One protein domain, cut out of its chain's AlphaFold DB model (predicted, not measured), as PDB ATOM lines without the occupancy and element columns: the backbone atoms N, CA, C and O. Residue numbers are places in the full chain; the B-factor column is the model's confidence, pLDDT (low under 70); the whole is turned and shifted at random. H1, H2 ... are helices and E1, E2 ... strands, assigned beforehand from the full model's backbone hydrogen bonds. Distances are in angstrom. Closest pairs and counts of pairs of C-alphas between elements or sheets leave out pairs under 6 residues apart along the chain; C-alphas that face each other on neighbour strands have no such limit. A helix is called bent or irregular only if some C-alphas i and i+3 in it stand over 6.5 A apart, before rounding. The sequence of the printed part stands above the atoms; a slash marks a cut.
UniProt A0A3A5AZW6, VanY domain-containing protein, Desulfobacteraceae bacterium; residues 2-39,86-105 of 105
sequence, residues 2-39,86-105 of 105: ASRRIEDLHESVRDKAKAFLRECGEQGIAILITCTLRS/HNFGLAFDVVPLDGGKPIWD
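What this domain is: This is residues 2 to 39 and 86 to 105 of the 105 residues of the protein "VanY domain-containing protein" of Desulfobacteraceae bacterium (UniProt A0A3A5AZW6). One long helix, H1, runs beside a small two-stranded antiparallel sheet of E1 and E2; after the helix the printed part turns tightly and comes back as E1, so that H1 and E1 make a narrow V, with E2 beside E1 and farther from the helix. The unnamed stretches of residues 2 to 10, 36 to 39 and 86 to 92 gather at the wide end of the V, and after E2 the last residues fold back on its end. The printed part has 58 residues with one named helix and two named strands, in the order H1, E1, E2; under half of the residues are in these elements, and the class is mixed, helices and strands. It is compact, with a radius of gyration of the C-alphas of 11.5 A, and it spans 31 by 21 by 15 A, only just elongated.

How they stand to each other: Go past residues 2 to 10 to the helix H1, residues 11 to 26, and then over a tight link of three residues to the strand E1, residues 30 to 35. Look at Cys 24 and Ala 30, the closest C-alphas of H1 and E1, 6.7 A apart; 4 pairs of C-alphas of these two elements are within 8 A. Beyond the cut comes the strand E2, residues 93 to 98, the antiparallel neighbour of E1, with 147 degrees between their directions. C-alphas 33 and 94 face each other at 4.5 A. Within hydrogen-bond range you will find N 32 and O 95 at 2.9 A, and N 97 and O 30 at 2.8 A. H1 and E2 are apart. Residues 97 to 98 of E2 pair antiparallel with residues 101 to 102. In H1, 11 of 12 pairs of O i and N i+4 are within hydrogen-bond range.

Where its parts are: Find C-alpha 11 at (96.193, 151.609, 173.507); from there H1 runs 22.8 A to C-alpha 26 at (100.033, 152.153, 151.071), and it is not bent. E1 measures 16.0 A from the C-alpha of Ala 30 to that of Cys 35. E2 measures 17.1 A from the C-alpha of Asp 93 to that of Asp 98, which stands at (106.790, 166.041, 150.347).

The domain as a whole: The two C-alphas farthest apart are those of Gln 27 and Ser 39, at 33.0 A. Residues 40 to 85 are cut out and not printed, and C-alphas 39 and 86 are 7.9 A apart across the cut; the link from E1 to E2 runs across it. The mean pLDDT of the printed part is 96.5, and the one residue under 70 is residue 105, the chain's last.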
ATOM      1  N   ALA A   2     105.561 168.514 173.799       85.56
ATOM      2  CA  ALA A   2     104.689 167.347 173.676       85.56
ATOM      3  C   ALA A   2     105.361 166.190 172.925       85.56
ATOM      4  O   ALA A   2     106.173 166.404 172.016       85.56
ATOM      5  N   SER A   3     105.013 164.964 173.315       94.69
ATOM      6  CA  SER A   3     105.585 163.765 172.718       94.69
ATOM      7  C   SER A   3     105.204 163.632 171.243       94.69
ATOM      8  O   SER A   3     104.211 164.186 170.782       94.69
ATOM      9  N   ARG A   4     106.011 162.874 170.499       96.75
ATOM     10  CA  ARG A   4     105.732 162.422 169.125       96.75
ATOM     11  C   ARG A   4     105.682 160.901 169.014       96.75
ATOM     12  O   ARG A   4     105.519 160.364 167.924       96.75
ATOM     13  N   ARG A   5     105.876 160.202 170.133       97.19
ATOM     14  CA  ARG A   5     105.931 158.743 170.174       97.19
ATOM     15  C   ARG A   5     104.519 158.189 170.162       97.19
ATOM     16  O   ARG A   5     103.669 158.627 170.943       97.19
ATOM     17  N   ILE A   6     104.290 157.206 169.303       96.75
ATOM     18  CA  ILE A   6     103.014 156.488 169.207       96.75
ATOM     19  C   ILE A   6     102.758 155.704 170.499       96.75
ATOM     20  O   ILE A   6     101.617 155.538 170.921       96.75
ATOM     21  N   GLU A   7     103.822 155.279 171.174       97.56
ATOM     22  CA  GLU A   7     103.788 154.546 172.438       97.56
ATOM     23  C   GLU A   7     103.216 155.374 173.594       97.56
ATOM     24  O   GLU A   7     102.786 154.797 174.588       97.56
ATOM     25  N   ASP A   8     103.165 156.700 173.466       97.62
ATOM     26  CA  ASP A   8     102.564 157.570 174.482       97.62
ATOM     27  C   ASP A   8     101.048 157.755 174.273       97.62
ATOM     28  O   ASP A   8     100.377 158.379 175.095       97.62
ATOM     29  N   LEU A   9     100.481 157.200 173.194       98.38
ATOM     30  CA  LEU A   9      99.033 157.132 172.999       98.38
ATOM     31  C   LEU A   9      98.417 156.025 173.852       98.38
ATOM     32  O   LEU A   9      99.009 154.953 174.041       98.38
ATOM     33  N   HIS A  10      97.177 156.263 174.281       98.12
ATOM     34  CA  HIS A  10      96.310 155.231 174.837       98.12
ATOM     35  C   HIS A  10      96.181 154.070 173.842       98.12
ATOM     36  O   HIS A  10      96.082 154.305 172.639       98.12
ATOM     37  N   GLU A  11      96.150 152.829 174.330       97.56
ATOM     38  CA  GLU A  11      96.193 151.609 173.507       97.56
ATOM     39  C   GLU A  11      95.181 151.629 172.350       97.56
ATOM     40  O   GLU A  11      95.552 151.476 171.188       97.56
ATOM     41  N   SER A  12      93.920 151.965 172.642       95.56
ATOM     42  CA  SER A  12      92.867 152.029 171.619       95.56
ATOM     43  C   SER A  12      93.113 153.070 170.518       95.56
ATOM     44  O   SER A  12      92.666 152.887 169.385       95.56
ATOM     45  N   VAL A  13      93.810 154.168 170.827       98.19
ATOM     46  CA  VAL A  13      94.165 155.219 169.858       98.19
ATOM     47  C   VAL A  13      95.473 154.879 169.154       98.19
ATOM     48  O   VAL A  13      95.614 155.144 167.964       98.19
ATOM     49  N   ARG A  14      96.399 154.221 169.851       98.50
ATOM     50  CA  ARG A  14      97.670 153.736 169.313       98.50
ATOM     51  C   ARG A  14      97.462 152.798 168.130       98.50
ATOM     52  O   ARG A  14      98.103 152.974 167.096       98.50
ATOM     53  N   ASP A  15      96.560 151.833 168.264       98.12
ATOM     54  CA  ASP A  15      96.291 150.864 167.198       98.12
ATOM     55  C   ASP A  15      95.632 151.523 165.985       98.12
ATOM     56  O   ASP A  15      95.995 151.236 164.842       98.12
ATOM     57  N   LYS A  16      94.739 152.489 166.226       98.06
ATOM     58  CA  LYS A  16      94.147 153.320 165.169       98.06
ATOM     59  C   LYS A  16      95.199 154.180 164.468       98.06
ATOM     60  O   LYS A  16      95.198 154.236 163.244       98.06
ATOM     61  N   ALA A  17      96.121 154.794 165.209       98.19
ATOM     62  CA  ALA A  17      97.212 155.584 164.641       98.19
ATOM     63  C   ALA A  17      98.137 154.721 163.768       98.19
ATOM     64  O   ALA A  17      98.486 155.118 162.660       98.19
ATOM     65  N   LYS A  18      98.481 153.505 164.213       98.19
ATOM     66  CA  LYS A  18      99.259 152.544 163.410       98.19
ATOM     67  C   LYS A  18      98.537 152.145 162.123       98.19
ATOM     68  O   LYS A  18      99.172 152.074 161.075       98.19
ATOM     69  N   ALA A  19      97.232 151.876 162.196       98.25
ATOM     70  CA  ALA A  19      96.431 151.555 161.017       98.25
ATOM     71  C   ALA A  19      96.376 152.733 160.032       98.25
ATOM     72  O   ALA A  19      96.648 152.531 158.853       98.25
ATOM     73  N   PHE A  20      96.132 153.948 160.533       98.25
ATOM     74  CA  PHE A  20      96.142 155.185 159.749       98.25
ATOM     75  C   PHE A  20      97.476 155.396 159.020       98.25
ATOM     76  O   PHE A  20      97.494 155.578 157.809       98.25
ATOM     77  N   LEU A  21      98.606 155.300 159.732       97.88
ATOM     78  CA  LEU A  21      99.932 155.467 159.129       97.88
ATOM     79  C   LEU A  21     100.225 154.424 158.046       97.88
ATOM     80  O   LEU A  21     100.823 154.757 157.024       97.88
ATOM     81  N   ARG A  22      99.821 153.168 158.272       98.12
ATOM     82  CA  ARG A  22      99.986 152.098 157.284       98.12
ATOM     83  C   ARG A  22      99.181 152.394 156.020       98.12
ATOM     84  O   ARG A  22      99.745 152.327 154.937       98.12
ATOM     85  N   GLU A  23      97.910 152.759 156.164       98.50
ATOM     86  CA  GLU A  23      97.029 153.067 155.032       98.50
ATOM     87  C   GLU A  23      97.523 154.291 154.243       98.50
ATOM     88  O   GLU A  23      97.582 154.248 153.016       98.50
ATOM     89  N   CYS A  24      97.988 155.349 154.921       98.00
ATOM     90  CA  CYS A  24      98.651 156.472 154.251       98.00
ATOM     91  C   CYS A  24      99.884 156.012 153.457       98.00
ATOM     92  O   CYS A  24     100.043 156.392 152.298       98.00
ATOM     93  N   GLY A  25     100.726 155.162 154.052       97.00
ATOM     94  CA  GLY A  25     101.910 154.612 153.393       97.00
ATOM     95  C   GLY A  25     101.585 153.761 152.160       97.00
ATOM     96  O   GLY A  25     102.263 153.889 151.144       97.00
ATOM     97  N   GLU A  26     100.527 152.947 152.211       98.19
ATOM     98  CA  GLU A  26     100.033 152.153 151.071       98.19
ATOM     99  C   GLU A  26      99.565 153.037 149.904       98.19
ATOM    100  O   GLU A  26      99.700 152.651 148.744       98.19
ATOM    101  N   GLN A  27      99.090 154.248 150.200       97.75
ATOM    102  CA  GLN A  27      98.721 155.265 149.208       97.75
ATOM    103  C   GLN A  27      99.895 156.170 148.792       97.75
ATOM    104  O   GLN A  27      99.704 157.138 148.058       97.75
ATOM    105  N   GLY A  28     101.116 155.899 149.267       96.88
ATOM    106  CA  GLY A  28     102.297 156.718 148.978       96.88
ATOM    107  C   GLY A  28     102.331 158.067 149.709       96.88
ATOM    108  O   GLY A  28     103.117 158.938 149.344       96.88
ATOM    109  N   ILE A  29     101.506 158.252 150.742       96.75
ATOM    110  CA  ILE A  29     101.447 159.472 151.551       96.75
ATOM    111  C   ILE A  29     102.351 159.296 152.773       96.75
ATOM    112  O   ILE A  29     102.017 158.597 153.733       96.75
ATOM    113  N   ALA A  30     103.503 159.959 152.759       96.62
ATOM    114  CA  ALA A  30     104.393 159.999 153.910       96.62
ATOM    115  C   ALA A  30     103.838 160.953 154.981       96.62
ATOM    116  O   ALA A  30     103.550 162.114 154.697       96.62
ATOM    117  N   ILE A  31     103.710 160.472 156.219       97.38
ATOM    118  CA  ILE A  31     103.152 161.231 157.344       97.38
ATOM    119  C   ILE A  31     104.191 161.391 158.457       97.38
ATOM    120  O   ILE A  31     104.848 160.427 158.850       97.38
ATOM    121  N   LEU A  32     104.278 162.595 159.025       96.69
ATOM    122  CA  LEU A  32     104.992 162.875 160.267       96.69
ATOM    123  C   LEU A  32     104.000 163.120 161.408       96.69
ATOM    124  O   LEU A  32     103.156 164.011 161.324       96.69
ATOM    125  N   ILE A  33     104.150 162.387 162.513       97.38
ATOM    126  CA  ILE A  33     103.459 162.702 163.770       97.38
ATOM    127  C   ILE A  33     104.160 163.879 164.449       97.38
ATOM    128  O   ILE A  33     105.364 163.848 164.717       97.38
ATOM    129  N   THR A  34     103.389 164.915 164.756       96.50
ATOM    130  CA  THR A  34     103.897 166.170 165.325       96.50
ATOM    131  C   THR A  34     103.573 166.310 166.809       96.50
ATOM    132  O   THR A  34     104.348 166.946 167.530       96.50
ATOM    133  N   CYS A  35     102.493 165.672 167.274       97.12
ATOM    134  CA  CYS A  35     102.084 165.648 168.675       97.12
ATOM    135  C   CYS A  35     101.302 164.369 169.017       97.12
ATOM    136  O   CYS A  35     100.426 163.966 168.260       97.12
ATOM    137  N   THR A  36     101.566 163.774 170.181       97.81
ATOM    138  CA  THR A  36     100.776 162.706 170.813       97.81
ATOM    139  C   THR A  36     100.345 163.148 172.215       97.81
ATOM    140  O   THR A  36      99.466 164.003 172.333       97.81
ATOM    141  N   LEU A  37     100.968 162.631 173.277       98.00
ATOM    142  CA  LEU A  37     100.696 163.013 174.662       98.00
ATOM    143  C   LEU A  37     101.302 164.386 174.984       98.00
ATOM    144  O   LEU A  37     102.461 164.664 174.660       98.00
ATOM    145  N   ARG A  38     100.524 165.218 175.675       97.88
ATOM    146  CA  ARG A  38     100.930 166.528 176.187       97.88
ATOM    147  C   ARG A  38     100.579 166.636 177.663       97.88
ATOM    148  O   ARG A  38      99.423 166.421 178.021       97.88
ATOM    149  N   SER A  39     101.531 167.006 178.510       97.75
ATOM    150  CA  SER A  39     101.273 167.121 179.948       97.75
ATOM    151  C   SER A  39     100.293 168.259 180.280       97.75
ATOM    152  O   SER A  39      99.976 169.115 179.441       97.75
ATOM    153  N   HIS A  86      94.863 165.460 174.000       98.38
ATOM    154  CA  HIS A  86      96.305 165.244 174.130       98.38
ATOM    155  C   HIS A  86      96.747 165.088 175.587       98.38
ATOM    156  O   HIS A  86      97.764 164.448 175.819       98.38
ATOM    157  N   ASN A  87      95.996 165.604 176.572       98.25
ATOM    158  CA  ASN A  87      96.307 165.390 177.991       98.25
ATOM    159  C   ASN A  87      96.127 163.942 178.447       98.25
ATOM    160  O   ASN A  87      96.652 163.563 179.490       98.25
ATOM    161  N   PHE A  88      95.424 163.135 177.655       98.06
ATOM    162  CA  PHE A  88      95.081 161.754 177.983       98.06
ATOM    163  C   PHE A  88      95.640 160.751 176.966       98.06
ATOM    164  O   PHE A  88      95.291 159.575 177.004       98.06
ATOM    165  N   GLY A  89      96.472 161.204 176.018       97.94
ATOM    166  CA  GLY A  89      96.987 160.352 174.941       97.94
ATOM    167  C   GLY A  89      95.885 159.846 174.004       97.94
ATOM    168  O   GLY A  89      96.035 158.789 173.393       97.94
ATOM    169  N   LEU A  90      94.768 160.576 173.913       98.31
ATOM    170  CA  LEU A  90      93.596 160.208 173.113       98.31
ATOM    171  C   LEU A  90      93.512 160.957 171.773       98.31
ATOM    172  O   LEU A  90      92.547 160.782 171.034       98.31
ATOM    173  N   ALA A  91      94.508 161.785 171.457       98.12
ATOM    174  CA  ALA A  91      94.622 162.506 170.195       98.12
ATOM    175  C   ALA A  91      96.073 162.533 169.708       98.12
ATOM    176  O   ALA A  91      97.012 162.477 170.508       98.12
ATOM    177  N   PHE A  92      96.239 162.643 168.393       98.06
ATOM    178  CA  PHE A  92      97.523 162.860 167.745       98.06
ATOM    179  C   PHE A  92      97.362 163.819 166.564       98.06
ATOM    180  O   PHE A  92      96.354 163.767 165.864       98.06
ATOM    181  N   ASP A  93      98.369 164.666 166.357       97.69
ATOM    182  CA  ASP A  93      98.442 165.607 165.241       97.69
ATOM    183  C   ASP A  93      99.466 165.106 164.222       97.69
ATOM    184  O   ASP A  93     100.538 164.602 164.584       97.69
ATOM    185  N   VAL A  94      99.157 165.277 162.940       97.31
ATOM    186  CA  VAL A  94      99.991 164.819 161.825       97.31
ATOM    187  C   VAL A  94     100.148 165.893 160.764       97.31
ATOM    188  O   VAL A  94      99.322 166.794 160.656       97.31
ATOM    189  N   VAL A  95     101.206 165.770 159.971       97.44
ATOM    190  CA  VAL A  95     101.451 166.597 158.788       97.44
ATOM    191  C   VAL A  95     101.968 165.706 157.652       97.44
ATOM    192  O   VAL A  95     102.795 164.822 157.919       97.44
ATOM    193  N   PRO A  96     101.489 165.870 156.406       97.12
ATOM    194  CA  PRO A  96     102.057 165.165 155.267       97.12
ATOM    195  C   PRO A  96     103.464 165.673 154.947       97.12
ATOM    196  O   PRO A  96     103.830 166.812 155.254       97.12
ATOM    197  N   LEU A  97     104.257 164.807 154.323       97.25
ATOM    198  CA  LEU A  97     105.604 165.111 153.866       97.25
ATOM    199  C   LEU A  97     105.674 165.072 152.337       97.25
ATOM    200  O   LEU A  97     105.234 164.099 151.730       97.25
ATOM    201  N   ASP A  98     106.333 166.066 151.741       95.31
ATOM    202  CA  ASP A  98     106.790 166.041 150.347       95.31
ATOM    203  C   ASP A  98     108.317 166.115 150.303       95.31
ATOM    204  O   ASP A  98     108.942 166.958 150.954       95.31
ATOM    205  N   GLY A  99     108.947 165.154 149.623       93.44
ATOM    206  CA  GLY A  99     110.406 165.003 149.626       93.44
ATOM    207  C   GLY A  99     111.020 164.925 151.036       93.44
ATOM    208  O   GLY A  99     112.150 165.367 151.241       93.44
ATOM    209  N   GLY A 100     110.264 164.426 152.024       93.38
ATOM    210  CA  GLY A 100     110.672 164.360 153.433       93.38
ATOM    211  C   GLY A 100     110.500 165.660 154.231       93.38
ATOM    212  O   GLY A 100     110.909 165.711 155.392       93.38
ATOM    213  N   LYS A 101     109.900 166.707 153.653       95.94
ATOM    214  CA  LYS A 101     109.649 167.994 154.316       95.94
ATOM    215  C   LYS A 101     108.165 168.159 154.665       95.94
ATOM    216  O   LYS A 101     107.334 167.878 153.808       95.94
ATOM    217  N   PRO A 102     107.820 168.631 155.878       96.56
ATOM    218  CA  PRO A 102     106.437 168.932 156.242       96.56
ATOM    219  C   PRO A 102     105.811 170.000 155.347       96.56
ATOM    220  O   PRO A 102     106.414 171.058 155.161       96.56
ATOM    221  N   ILE A 103     104.599 169.735 154.857       95.50
ATOM    222  CA  ILE A 103     103.765 170.719 154.157       95.50
ATOM    223  C   ILE A 103     102.669 171.188 155.114       95.50
ATOM    224  O   ILE A 103     101.856 170.382 155.559       95.50
ATOM    225  N   TRP A 104     102.667 172.480 155.443       90.12
ATOM    226  CA  TRP A 104     101.740 173.084 156.410       90.12
ATOM    227  C   TRP A 104     100.553 173.814 155.761       90.12
ATOM    228  O   TRP A 104      99.706 174.329 156.494       90.12
ATOM    229  N   ASP A 105     100.504 173.834 154.426       67.81
ATOM    230  CA  ASP A 105      99.663 174.707 153.600       67.81
ATOM    231  C   ASP A 105      98.629 173.923 152.777       67.81
ATOM    232  O   ASP A 105      98.976 172.823 152.280       67.81
TER     233      ASP A 105